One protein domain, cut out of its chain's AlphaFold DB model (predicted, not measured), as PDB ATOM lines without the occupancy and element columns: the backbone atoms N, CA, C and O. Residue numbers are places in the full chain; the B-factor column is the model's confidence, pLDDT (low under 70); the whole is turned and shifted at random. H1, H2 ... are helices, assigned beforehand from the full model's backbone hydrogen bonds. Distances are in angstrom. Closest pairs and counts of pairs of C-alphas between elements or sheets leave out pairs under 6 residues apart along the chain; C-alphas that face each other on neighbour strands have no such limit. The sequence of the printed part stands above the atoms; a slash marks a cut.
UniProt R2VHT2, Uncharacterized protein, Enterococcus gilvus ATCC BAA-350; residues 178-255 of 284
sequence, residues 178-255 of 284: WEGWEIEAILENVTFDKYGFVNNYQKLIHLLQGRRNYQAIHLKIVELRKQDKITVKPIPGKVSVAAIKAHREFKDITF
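This is residues 178 to 255 of the 284 residues of an uncharacterized protein of Enterococcus gilvus ATCC BAA-350 (UniProt R2VHT2). H4 sticks out with residues 243 to 255 from a compact body, where H2 and H3 meet as an L with H1 near both. The printed part has 78 residues with four named helices, H1 to H4, and is all helix. It is only just loose, close to compact, with a radius of gyration of the C-alphas of 14.1 A, spanning 48 by 27 by 16 A.

H4, residues 241 to 255, touches no helix. H2, residues 201 to 207, touches H3, residues 214 to 226, with residues 214 to 218 of H3 alone, about perpendicular at 80 degrees; the closest C-alphas, of Tyr 201 and Tyr 214, are 6.6 A apart. H1, residues 180 to 189, only just touches H2, with 3 pairs of C-alphas within 8 A, the closest of Ile 186 and Leu 204, 6.7 A. In these helices every O i to N i+4 pair is within hydrogen-bond range.

From first to last C-alpha H4 measures 21.1 A and H3 18.6 A. H1 begins at C-alpha 180 (40.945, -3.244, -35.874); H4 ends at C-alpha 255 (8.801, -37.907, -27.945).

The printed part has no cut. Links H1 to H2 and H3 to H4 are long. No printed residue is under 70 in pLDDT.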
ATOM      1  N   TRP A 178      43.565  -9.654 -33.085       81.69
ATOM      2  CA  TRP A 178      42.334  -9.194 -33.732       81.69
ATOM      3  C   TRP A 178      42.643  -7.892 -34.458       81.69
ATOM      4  O   TRP A 178      43.055  -6.930 -33.811       81.69
ATOM      5  N   GLU A 179      42.442  -7.863 -35.769       84.19
ATOM      6  CA  GLU A 179      42.638  -6.646 -36.550       84.19
ATOM      7  C   GLU A 179      41.560  -5.613 -36.172       84.19
ATOM      8  O   GLU A 179      40.445  -5.976 -35.784       84.19
ATOM      9  N   GLY A 180      41.875  -4.315 -36.264       87.12
ATOM     10  CA  GLY A 180      40.945  -3.244 -35.874       87.12
ATOM     11  C   GLY A 180      39.598  -3.347 -36.594       87.12
ATOM     12  O   GLY A 180      38.550  -3.351 -35.947       87.12
ATOM     13  N   TRP A 181      39.642  -3.582 -37.907       89.50
ATOM     14  CA  TRP A 181      38.446  -3.759 -38.729       89.50
ATOM     15  C   TRP A 181      37.632  -5.001 -38.332       89.50
ATOM     16  O   TRP A 181      36.411  -4.971 -38.424       89.50
ATOM     17  N   GLU A 182      38.260  -6.090 -37.854       89.69
ATOM     18  CA  GLU A 182      37.526  -7.279 -37.391       89.69
ATOM     19  C   GLU A 182      36.706  -6.953 -36.135       89.69
ATOM     20  O   GLU A 182      35.595  -7.455 -35.953       89.69
ATOM     21  N   ILE A 183      37.259  -6.114 -35.253       91.50
ATOM     22  CA  ILE A 183      36.589  -5.673 -34.029       91.50
ATOM     23  C   ILE A 183      35.436  -4.728 -34.372       91.50
ATOM     24  O   ILE A 183      34.334  -4.922 -33.862       91.50
ATOM     25  N   GLU A 184      35.676  -3.744 -35.238       93.31
ATOM     26  CA  GLU A 184      34.657  -2.804 -35.725       93.31
ATOM     27  C   GLU A 184      33.505  -3.550 -36.400       93.31
ATOM     28  O   GLU A 184      32.348  -3.405 -36.007       93.31
ATOM     29  N   ALA A 185      33.833  -4.475 -37.300       92.69
ATOM     30  CA  ALA A 185      32.869  -5.319 -37.982       92.69
ATOM     31  C   ALA A 185      31.988  -6.129 -37.015       92.69
ATOM     32  O   ALA A 185      30.776  -6.240 -37.229       92.69
ATOM     33  N   ILE A 186      32.568  -6.682 -35.938       93.19
ATOM     34  CA  ILE A 186      31.798  -7.359 -34.881       93.19
ATOM     35  C   ILE A 186      30.886  -6.371 -34.157       93.19
ATOM     36  O   ILE A 186      29.718  -6.689 -33.946       93.19
ATOM     37  N   LEU A 187      31.398  -5.208 -33.751       93.44
ATOM     38  CA  LEU A 187      30.639  -4.226 -32.973       93.44
ATOM     39  C   LEU A 187      29.440  -3.672 -33.753       93.44
ATOM     40  O   LEU A 187      28.366  -3.528 -33.178       93.44
ATOM     41  N   GLU A 188      29.599  -3.435 -35.053       93.75
ATOM     42  CA  GLU A 188      28.535  -2.923 -35.923       93.75
ATOM     43  C   GLU A 188      27.460  -3.968 -36.236       93.75
ATOM     44  O   GLU A 188      26.282  -3.642 -36.372       93.75
ATOM     45  N   ASN A 189      27.853  -5.240 -36.368       94.31
ATOM     46  CA  ASN A 189      26.964  -6.283 -36.878       94.31
ATOM     47  C   ASN A 189      26.443  -7.237 -35.806       94.31
ATOM     48  O   ASN A 189      25.619  -8.097 -36.127       94.31
ATOM     49  N   VAL A 190      26.907  -7.158 -34.557       94.19
ATOM     50  CA  VAL A 190      26.442  -8.050 -33.491       94.19
ATOM     51  C   VAL A 190      24.978  -7.771 -33.156       94.19
ATOM     52  O   VAL A 190      24.582  -6.648 -32.860       94.19
ATOM     53  N   THR A 191      24.155  -8.819 -33.171       94.00
ATOM     54  CA  THR A 191      22.745  -8.721 -32.789       94.00
ATOM     55  C   THR A 191      22.452  -9.629 -31.607       94.00
ATOM     56  O   THR A 191      22.989 -10.735 -31.486       94.00
ATOM     57  N   PHE A 192      21.585  -9.154 -30.716       93.88
ATOM     58  CA  PHE A 192      21.227  -9.847 -29.484       93.88
ATOM     59  C   PHE A 192      19.774 -10.311 -29.524       93.88
ATOM     60  O   PHE A 192      18.916  -9.704 -30.163       93.88
ATOM     61  N   ASP A 193      19.494 -11.411 -28.837       93.00
ATOM     62  CA  ASP A 193      18.137 -11.835 -28.540       93.00
ATOM     63  C   ASP A 193      17.553 -11.056 -27.349       93.00
ATOM     64  O   ASP A 193      18.235 -10.286 -26.668       93.00
ATOM     65  N   LYS A 194      16.270 -11.297 -27.063       90.94
ATOM     66  CA  LYS A 194      15.543 -10.675 -25.942       90.94
ATOM     67  C   LYS A 194      16.147 -10.935 -24.553       90.94
ATOM     68  O   LYS A 194      15.717 -10.313 -23.589       90.94
ATOM     69  N   TYR A 195      17.078 -11.880 -24.425       92.44
ATOM     70  CA  TYR A 195      17.757 -12.218 -23.174       92.44
ATOM     71  C   TYR A 195      19.221 -11.751 -23.159       92.44
ATOM     72  O   TYR A 195      19.950 -12.071 -22.221       92.44
ATOM     73  N   GLY A 196      19.655 -10.999 -24.176       88.50
ATOM     74  CA  GLY A 196      21.007 -10.459 -24.285       88.50
ATOM     75  C   GLY A 196      22.048 -11.458 -24.799       88.50
ATOM     76  O   GLY A 196      23.249 -11.202 -24.690       88.50
ATOM     77  N   PHE A 197      21.642 -12.600 -25.361       91.75
ATOM     78  CA  PHE A 197      22.558 -13.539 -26.012       91.75
ATOM     79  C   PHE A 197      22.707 -13.212 -27.494       91.75
ATOM     80  O   PHE A 197      21.747 -12.852 -28.163       91.75
ATOM     81  N   VAL A 198      23.915 -13.366 -28.025       93.00
ATOM     82  CA  VAL A 198      24.180 -13.158 -29.453       93.00
ATOM     83  C   VAL A 198      23.452 -14.226 -30.263       93.00
ATOM     84  O   VAL A 198      23.595 -15.420 -29.988       93.00
ATOM     85  N   ASN A 199      22.681 -13.805 -31.263       92.62
ATOM     86  CA  ASN A 199      21.856 -14.701 -32.076       92.62
ATOM     87  C   ASN A 199      22.389 -14.908 -33.506       92.62
ATOM     88  O   ASN A 199      21.881 -15.770 -34.217       92.62
ATOM     89  N   ASN A 200      23.429 -14.177 -33.919       94.25
ATOM     90  CA  ASN A 200      23.891 -14.124 -35.308       94.25
ATOM     91  C   ASN A 200      25.347 -14.575 -35.527       94.25
ATOM     92  O   ASN A 200      25.984 -14.152 -36.489       94.25
ATOM     93  N   TYR A 201      25.873 -15.477 -34.693       91.81
ATOM     94  CA  TYR A 201      27.255 -15.971 -34.814       91.81
ATOM     95  C   TYR A 201      27.628 -16.457 -36.222       91.81
ATOM     96  O   TYR A 201      28.720 -16.166 -36.693       91.81
ATOM     97  N   GLN A 202      26.725 -17.152 -36.921       91.06
ATOM     98  CA  GLN A 202      26.990 -17.635 -38.284       91.06
ATOM     99  C   GLN A 202      27.197 -16.497 -39.290       91.06
ATOM    100  O   GLN A 202      28.044 -16.607 -40.178       91.06
ATOM    101  N   LYS A 203      26.468 -15.385 -39.123       92.75
ATOM    102  CA  LYS A 203      26.632 -14.181 -39.941       92.75
ATOM    103  C   LYS A 203      27.984 -13.526 -39.663       92.75
ATOM    104  O   LYS A 203      28.674 -13.166 -40.607       92.75
ATOM    105  N   LEU A 204      28.386 -13.435 -38.393       92.88
ATOM    106  CA  LEU A 204      29.691 -12.886 -38.003       92.88
ATOM    107  C   LEU A 204      30.854 -13.719 -38.561       92.88
ATOM    108  O   LEU A 204      31.823 -13.153 -39.051       92.88
ATOM    109  N   ILE A 205      30.742 -15.053 -38.556       91.75
ATOM    110  CA  ILE A 205      31.753 -15.942 -39.157       91.75
ATOM    111  C   ILE A 205      31.897 -15.671 -40.660       91.75
ATOM    112  O   ILE A 205      33.017 -15.543 -41.151       91.75
ATOM    113  N   HIS A 206      30.778 -15.559 -41.384       92.25
ATOM    114  CA  HIS A 206      30.798 -15.250 -42.818       92.25
ATOM    115  C   HIS A 206      31.370 -13.860 -43.101       92.25
ATOM    116  O   HIS A 206      32.151 -13.698 -44.034       92.25
ATOM    117  N   LEU A 207      31.015 -12.870 -42.282       92.19
ATOM    118  CA  LEU A 207      31.478 -11.493 -42.427       92.19
ATOM    119  C   LEU A 207      32.997 -11.387 -42.225       92.19
ATOM    120  O   LEU A 207      33.677 -10.707 -42.985       92.19
ATOM    121  N   LEU A 208      33.548 -12.159 -41.287       88.94
ATOM    122  CA  LEU A 208      34.992 -12.293 -41.065       88.94
ATOM    123  C   LEU A 208      35.666 -13.278 -42.038       88.94
ATOM    124  O   LEU A 208      36.752 -13.785 -41.753       88.94
ATOM    125  N   GLN A 209      35.022 -13.592 -43.168       85.19
ATOM    126  CA  GLN A 209      35.545 -14.463 -44.228       85.19
ATOM    127  C   GLN A 209      35.999 -15.847 -43.728       85.19
ATOM    128  O   GLN A 209      36.924 -16.443 -44.274       85.19
ATOM    129  N   GLY A 210      35.407 -16.360 -42.644       80.44
ATOM    130  CA  GLY A 210      35.799 -17.639 -42.046       80.44
ATOM    131  C   GLY A 210      37.164 -17.644 -41.343       80.44
ATOM    132  O   GLY A 210      37.569 -18.688 -40.831       80.44
ATOM    133  N   ARG A 211      37.856 -16.498 -41.235       78.81
ATOM    134  CA  ARG A 211      39.145 -16.376 -40.523       78.81
ATOM    135  C   ARG A 211      39.022 -16.698 -39.033       78.81
ATOM    136  O   ARG A 211      39.991 -17.090 -38.383       78.81
ATOM    137  N   ARG A 212      37.819 -16.527 -38.477       84.25
ATOM    138  CA  ARG A 212      37.498 -16.757 -37.066       84.25
ATOM    139  C   ARG A 212      36.401 -17.802 -36.936       84.25
ATOM    140  O   ARG A 212      35.367 -17.732 -37.594       84.25
ATOM    141  N   ASN A 213      36.615 -18.755 -36.035       86.38
ATOM    142  CA  ASN A 213      35.606 -19.752 -35.697       86.38
ATOM    143  C   ASN A 213      34.630 -19.225 -34.627       86.38
ATOM    144  O   ASN A 213      34.867 -18.200 -33.984       86.38
ATOM    145  N   TYR A 214      33.543 -19.970 -34.407       88.62
ATOM    146  CA  TYR A 214      32.521 -19.650 -33.403       88.62
ATOM    147  C   TYR A 214      33.119 -19.334 -32.024       88.62
ATOM    148  O   TYR A 214      32.776 -18.323 -31.412       88.62
ATOM    149  N   GLN A 215      34.035 -20.184 -31.549       86.75
ATOM    150  CA  GLN A 215      34.613 -20.064 -30.213       86.75
ATOM    151  C   GLN A 215      35.455 -18.791 -30.068       86.75
ATOM    152  O   GLN A 215      35.365 -18.113 -29.047       86.75
ATOM    153  N   ALA A 216      36.246 -18.448 -31.087       87.50
ATOM    154  CA  ALA A 216      37.059 -17.239 -31.101       87.50
ATOM    155  C   ALA A 216      36.180 -15.983 -31.025       87.50
ATOM    156  O   ALA A 216      36.421 -15.120 -30.183       87.50
ATOM    157  N   ILE A 217      35.121 -15.917 -31.838       91.19
ATOM    158  CA  ILE A 217      34.173 -14.792 -31.839       91.19
ATOM    159  C   ILE A 217      33.436 -14.709 -30.497       91.19
ATOM    160  O   ILE A 217      33.341 -13.632 -29.915       91.19
ATOM    161  N   HIS A 218      32.960 -15.837 -29.960       91.44
ATOM    162  CA  HIS A 218      32.309 -15.886 -28.649       91.44
ATOM    163  C   HIS A 218      33.215 -15.324 -27.544       91.44
ATOM    164  O   HIS A 218      32.797 -14.450 -26.782       91.44
ATOM    165  N   LEU A 219      34.466 -15.792 -27.468       90.38
ATOM    166  CA  LEU A 219      35.438 -15.299 -26.491       90.38
ATOM    167  C   LEU A 219      35.712 -13.804 -26.673       90.38
ATOM    168  O   LEU A 219      35.760 -13.079 -25.678       90.38
ATOM    169  N   LYS A 220      35.816 -13.327 -27.920       91.94
ATOM    170  CA  LYS A 220      36.029 -11.905 -28.191       91.94
ATOM    171  C   LYS A 220      34.846 -11.049 -27.761       91.94
ATOM    172  O   LYS A 220      35.046 -10.016 -27.140       91.94
ATOM    173  N   ILE A 221      33.611 -11.488 -27.991       92.94
ATOM    174  CA  ILE A 221      32.416 -10.773 -27.520       92.94
ATOM    175  C   ILE A 221      32.377 -10.712 -25.985       92.94
ATOM    176  O   ILE A 221      32.015  -9.681 -25.419       92.94
ATOM    177  N   VAL A 222      32.776 -11.783 -25.290       91.38
ATOM    178  CA  VAL A 222      32.908 -11.768 -23.821       91.38
ATOM    179  C   VAL A 222      33.958 -10.750 -23.370       91.38
ATOM    180  O   VAL A 222      33.725 -10.027 -22.406       91.38
ATOM    181  N   GLU A 223      35.091 -10.660 -24.064       90.06
ATOM    182  CA  GLU A 223      36.127  -9.655 -23.803       90.06
ATOM    183  C   GLU A 223      35.612  -8.225 -24.047       90.06
ATOM    184  O   GLU A 223      35.745  -7.373 -23.172       90.06
ATOM    185  N   LEU A 224      34.941  -7.978 -25.176       92.81
ATOM    186  CA  LEU A 224      34.359  -6.675 -25.519       92.81
ATOM    187  C   LEU A 224      33.288  -6.231 -24.508       92.81
ATOM    188  O   LEU A 224      33.176  -5.045 -24.212       92.81
ATOM    189  N   ARG A 225      32.540  -7.175 -23.925       93.12
ATOM    190  CA  ARG A 225      31.611  -6.912 -22.810       93.12
ATOM    191  C   ARG A 225      32.318  -6.564 -21.504       93.12
ATOM    192  O   ARG A 225      31.786  -5.775 -20.735       93.12
ATOM    193  N   LYS A 226      33.481  -7.164 -21.227       91.12
ATOM    194  CA  LYS A 226      34.308  -6.816 -20.055       91.12
ATOM    195  C   LYS A 226      34.958  -5.442 -20.201       91.12
ATOM    196  O   LYS A 226      35.200  -4.791 -19.198       91.12
ATOM    197  N   GLN A 227      35.236  -5.031 -21.436       90.12
ATOM    198  CA  GLN A 227      35.734  -3.699 -21.791       90.12
ATOM    199  C   GLN A 227      34.606  -2.660 -21.933       90.12
ATOM    200  O   GLN A 227      34.862  -1.565 -22.419       90.12
ATOM    201  N   ASP A 228      33.359  -3.028 -21.605       89.94
ATOM    202  CA  ASP A 228      32.143  -2.214 -21.750       89.94
ATOM    203  C   ASP A 228      31.921  -1.604 -23.158       89.94
ATOM    204  O   ASP A 228      31.115  -0.696 -23.333       89.94
ATOM    205  N   LYS A 229      32.555  -2.166 -24.200       91.00
ATOM    206  CA  LYS A 229      32.306  -1.812 -25.613       91.00
ATOM    207  C   LYS A 229      30.983  -2.374 -26.133       91.00
ATOM    208  O   LYS A 229      30.430  -1.875 -27.105       91.00
ATOM    209  N   ILE A 230      30.482  -3.434 -25.496       91.81
ATOM    210  CA  ILE A 230      29.152  -4.000 -25.738       91.81
ATOM    211  C   ILE A 230      28.332  -3.844 -24.460       91.81
ATOM    212  O   ILE A 230      28.562  -4.551 -23.477       91.81
ATOM    213  N   THR A 231      27.331  -2.968 -24.501       89.31
ATOM    214  CA  THR A 231      26.479  -2.644 -23.346       89.31
ATOM    215  C   THR A 231      25.514  -3.779 -22.984       89.31
ATOM    216  O   THR A 231      25.144  -3.951 -21.823       89.31
ATOM    217  N   VAL A 232      25.109  -4.595 -23.963       89.81
ATOM    218  CA  VAL A 232      24.115  -5.662 -23.765       89.81
ATOM    219  C   VAL A 232      24.746  -6.885 -23.094       89.81
ATOM    220  O   VAL A 232      25.513  -7.643 -23.706       89.81
ATOM    221  N   LYS A 233      24.380  -7.106 -21.826       89.56
ATOM    222  CA  LYS A 233      24.805  -8.252 -21.011       89.56
ATOM    223  C   LYS A 233      23.704  -9.331 -20.984       89.56
ATOM    224  O   LYS A 233      22.524  -8.983 -20.931       89.56
ATOM    225  N   PRO A 234      24.052 -10.632 -21.033       90.19
ATOM    226  CA  PRO A 234      23.067 -11.700 -20.900       90.19
ATOM    227  C   PRO A 234      22.395 -11.668 -19.527       90.19
ATOM    228  O   PRO A 234      23.071 -11.495 -18.512       90.19
ATOM    229  N   ILE A 235      21.080 -11.877 -19.490       90.44
ATOM    230  CA  ILE A 235      20.322 -11.909 -18.236       90.44
ATOM    231  C   ILE A 235      20.666 -13.202 -17.473       90.44
ATOM    232  O   ILE A 235      20.473 -14.296 -18.020       90.44
ATOM    233  N   PRO A 236      21.139 -13.119 -16.213       88.25
ATOM    234  CA  PRO A 236      21.440 -14.298 -15.407       88.25
ATOM    235  C   PRO A 236      20.231 -15.233 -15.258       88.25
ATOM    236  O   PRO A 236      19.090 -14.790 -15.125       88.25
ATOM    237  N   GLY A 237      20.472 -16.545 -15.294       87.50
ATOM    238  CA  GLY A 237      19.420 -17.562 -15.157       87.50
ATOM    239  C   GLY A 237      18.501 -17.722 -16.377       87.50
ATOM    240  O   GLY A 237      17.563 -18.519 -16.336       87.50
ATOM    241  N   LYS A 238      18.747 -16.995 -17.474       91.12
ATOM    242  CA  LYS A 238      18.081 -17.209 -18.765       91.12
ATOM    243  C   LYS A 238      18.987 -17.979 -19.724       91.12
ATOM    244  O   LYS A 238      20.197 -18.067 -19.543       91.12
ATOM    245  N   VAL A 239      18.370 -18.542 -20.756       88.00
ATOM    246  CA  VAL A 239      19.033 -19.255 -21.856       88.00
ATOM    247  C   VAL A 239      18.667 -18.586 -23.176       88.00
ATOM    248  O   VAL A 239      17.613 -17.954 -23.270       88.00
ATOM    249  N   SER A 240      19.517 -18.722 -24.194       89.50
ATOM    250  CA  SER A 240      19.261 -18.096 -25.494       89.50
ATOM    251  C   SER A 240      17.974 -18.620 -26.135       89.50
ATOM    252  O   SER A 240      17.598 -19.787 -25.980       89.50
ATOM    253  N   VAL A 241      17.300 -17.766 -26.904       90.69
ATOM    254  CA  VAL A 241      16.057 -18.145 -27.602       90.69
ATOM    255  C   VAL A 241      16.298 -19.307 -28.568       90.69
ATOM    256  O   VAL A 241      15.474 -20.218 -28.665       90.69
ATOM    257  N   ALA A 242      17.455 -19.312 -29.231       87.62
ATOM    258  CA  ALA A 242      17.875 -20.397 -30.110       87.62
ATOM    259  C   ALA A 242      18.002 -21.732 -29.357       87.62
ATOM    260  O   ALA A 242      17.505 -22.748 -29.838       87.62
ATOM    261  N   ALA A 243      18.587 -21.733 -28.152       87.12
ATOM    262  CA  ALA A 243      18.700 -22.938 -27.333       87.12
ATOM    263  C   ALA A 243      17.326 -23.456 -26.876       87.12
ATOM    264  O   ALA A 243      17.089 -24.662 -26.907       87.12
ATOM    265  N   ILE A 244      16.394 -22.565 -26.516       90.19
ATOM    266  CA  ILE A 244      15.011 -22.949 -26.174       90.19
ATOM    267  C   ILE A 244      14.330 -23.627 -27.367       90.19
ATOM    268  O   ILE A 244      13.692 -24.668 -27.199       90.19
ATOM    269  N   LYS A 245      14.469 -23.050 -28.569       91.19
ATOM    270  CA  LYS A 245      13.885 -23.596 -29.799       91.19
ATOM    271  C   LYS A 245      14.470 -24.971 -30.125       91.19
ATOM    272  O   LYS A 245      13.708 -25.922 -30.258       91.19
ATOM    273  N   ALA A 246      15.797 -25.090 -30.143       89.00
ATOM    274  CA  ALA A 246      16.486 -26.353 -30.402       89.00
ATOM    275  C   ALA A 246      16.107 -27.436 -29.379       89.00
ATOM    276  O   ALA A 246      15.874 -28.589 -29.733       89.00
ATOM    277  N   HIS A 247      15.981 -27.068 -28.101       89.31
ATOM    278  CA  HIS A 247      15.553 -28.000 -27.061       89.31
ATOM    279  C   HIS A 247      14.096 -28.455 -27.241       89.31
ATOM    280  O   HIS A 247      13.784 -29.620 -26.991       89.31
ATOM    281  N   ARG A 248      13.199 -27.562 -27.683       91.56
ATOM    282  CA  ARG A 248      11.810 -27.910 -28.012       91.56
ATOM    283  C   ARG A 248      11.750 -28.853 -29.214       91.56
ATOM    284  O   ARG A 248      11.149 -29.911 -29.094       91.56
ATOM    285  N   GLU A 249      12.447 -28.532 -30.301       91.06
ATOM    286  CA  GLU A 249      12.540 -29.388 -31.494       91.06
ATOM    287  C   GLU A 249      13.089 -30.779 -31.147       91.06
ATOM    288  O   GLU A 249      12.523 -31.798 -31.540       91.06
ATOM    289  N   PHE A 250      14.147 -30.843 -30.333       89.75
ATOM    290  CA  PHE A 250      14.700 -32.107 -29.851       89.75
ATOM    291  C   PHE A 250      13.678 -32.919 -29.042       89.75
ATOM    292  O   PHE A 250      13.556 -34.131 -29.245       89.75
ATOM    293  N   LYS A 251      12.931 -32.271 -28.137       88.69
ATOM    294  CA  LYS A 251      11.847 -32.914 -27.382       88.69
ATOM    295  C   LYS A 251      10.768 -33.442 -28.321       88.69
ATOM    296  O   LYS A 251      10.407 -34.611 -28.205       88.69
ATOM    297  N   ASP A 252      10.309 -32.630 -29.264       87.62
ATOM    298  CA  ASP A 252       9.250 -33.001 -30.204       87.62
ATOM    299  C   ASP A 252       9.662 -34.217 -31.048       87.62
ATOM    300  O   ASP A 252       8.911 -35.192 -31.128       87.62
ATOM    301  N   ILE A 253      10.891 -34.236 -31.576       85.12
ATOM    302  CA  ILE A 253      11.450 -35.374 -32.328       85.12
ATOM    303  C   ILE A 253      11.556 -36.623 -31.444       85.12
ATOM    304  O   ILE A 253      11.130 -37.717 -31.831       85.12
ATOM    305  N   THR A 254      12.117 -36.477 -30.243       79.38
ATOM    306  CA  THR A 254      12.370 -37.596 -29.328       79.38
ATOM    307  C   THR A 254      11.060 -38.228 -28.861       79.38
ATOM    308  O   THR A 254      10.876 -39.442 -28.976       79.38
ATOM    309  N   PHE A 255      10.101 -37.421 -28.401       78.44
ATOM    310  CA  PHE A 255       8.801 -37.907 -27.945       78.44
ATOM    311  C   PHE A 255       7.914 -38.406 -29.095       78.44
ATOM    312  O   PHE A 255       7.173 -39.374 -28.900       78.44
TER     313      PHE A 255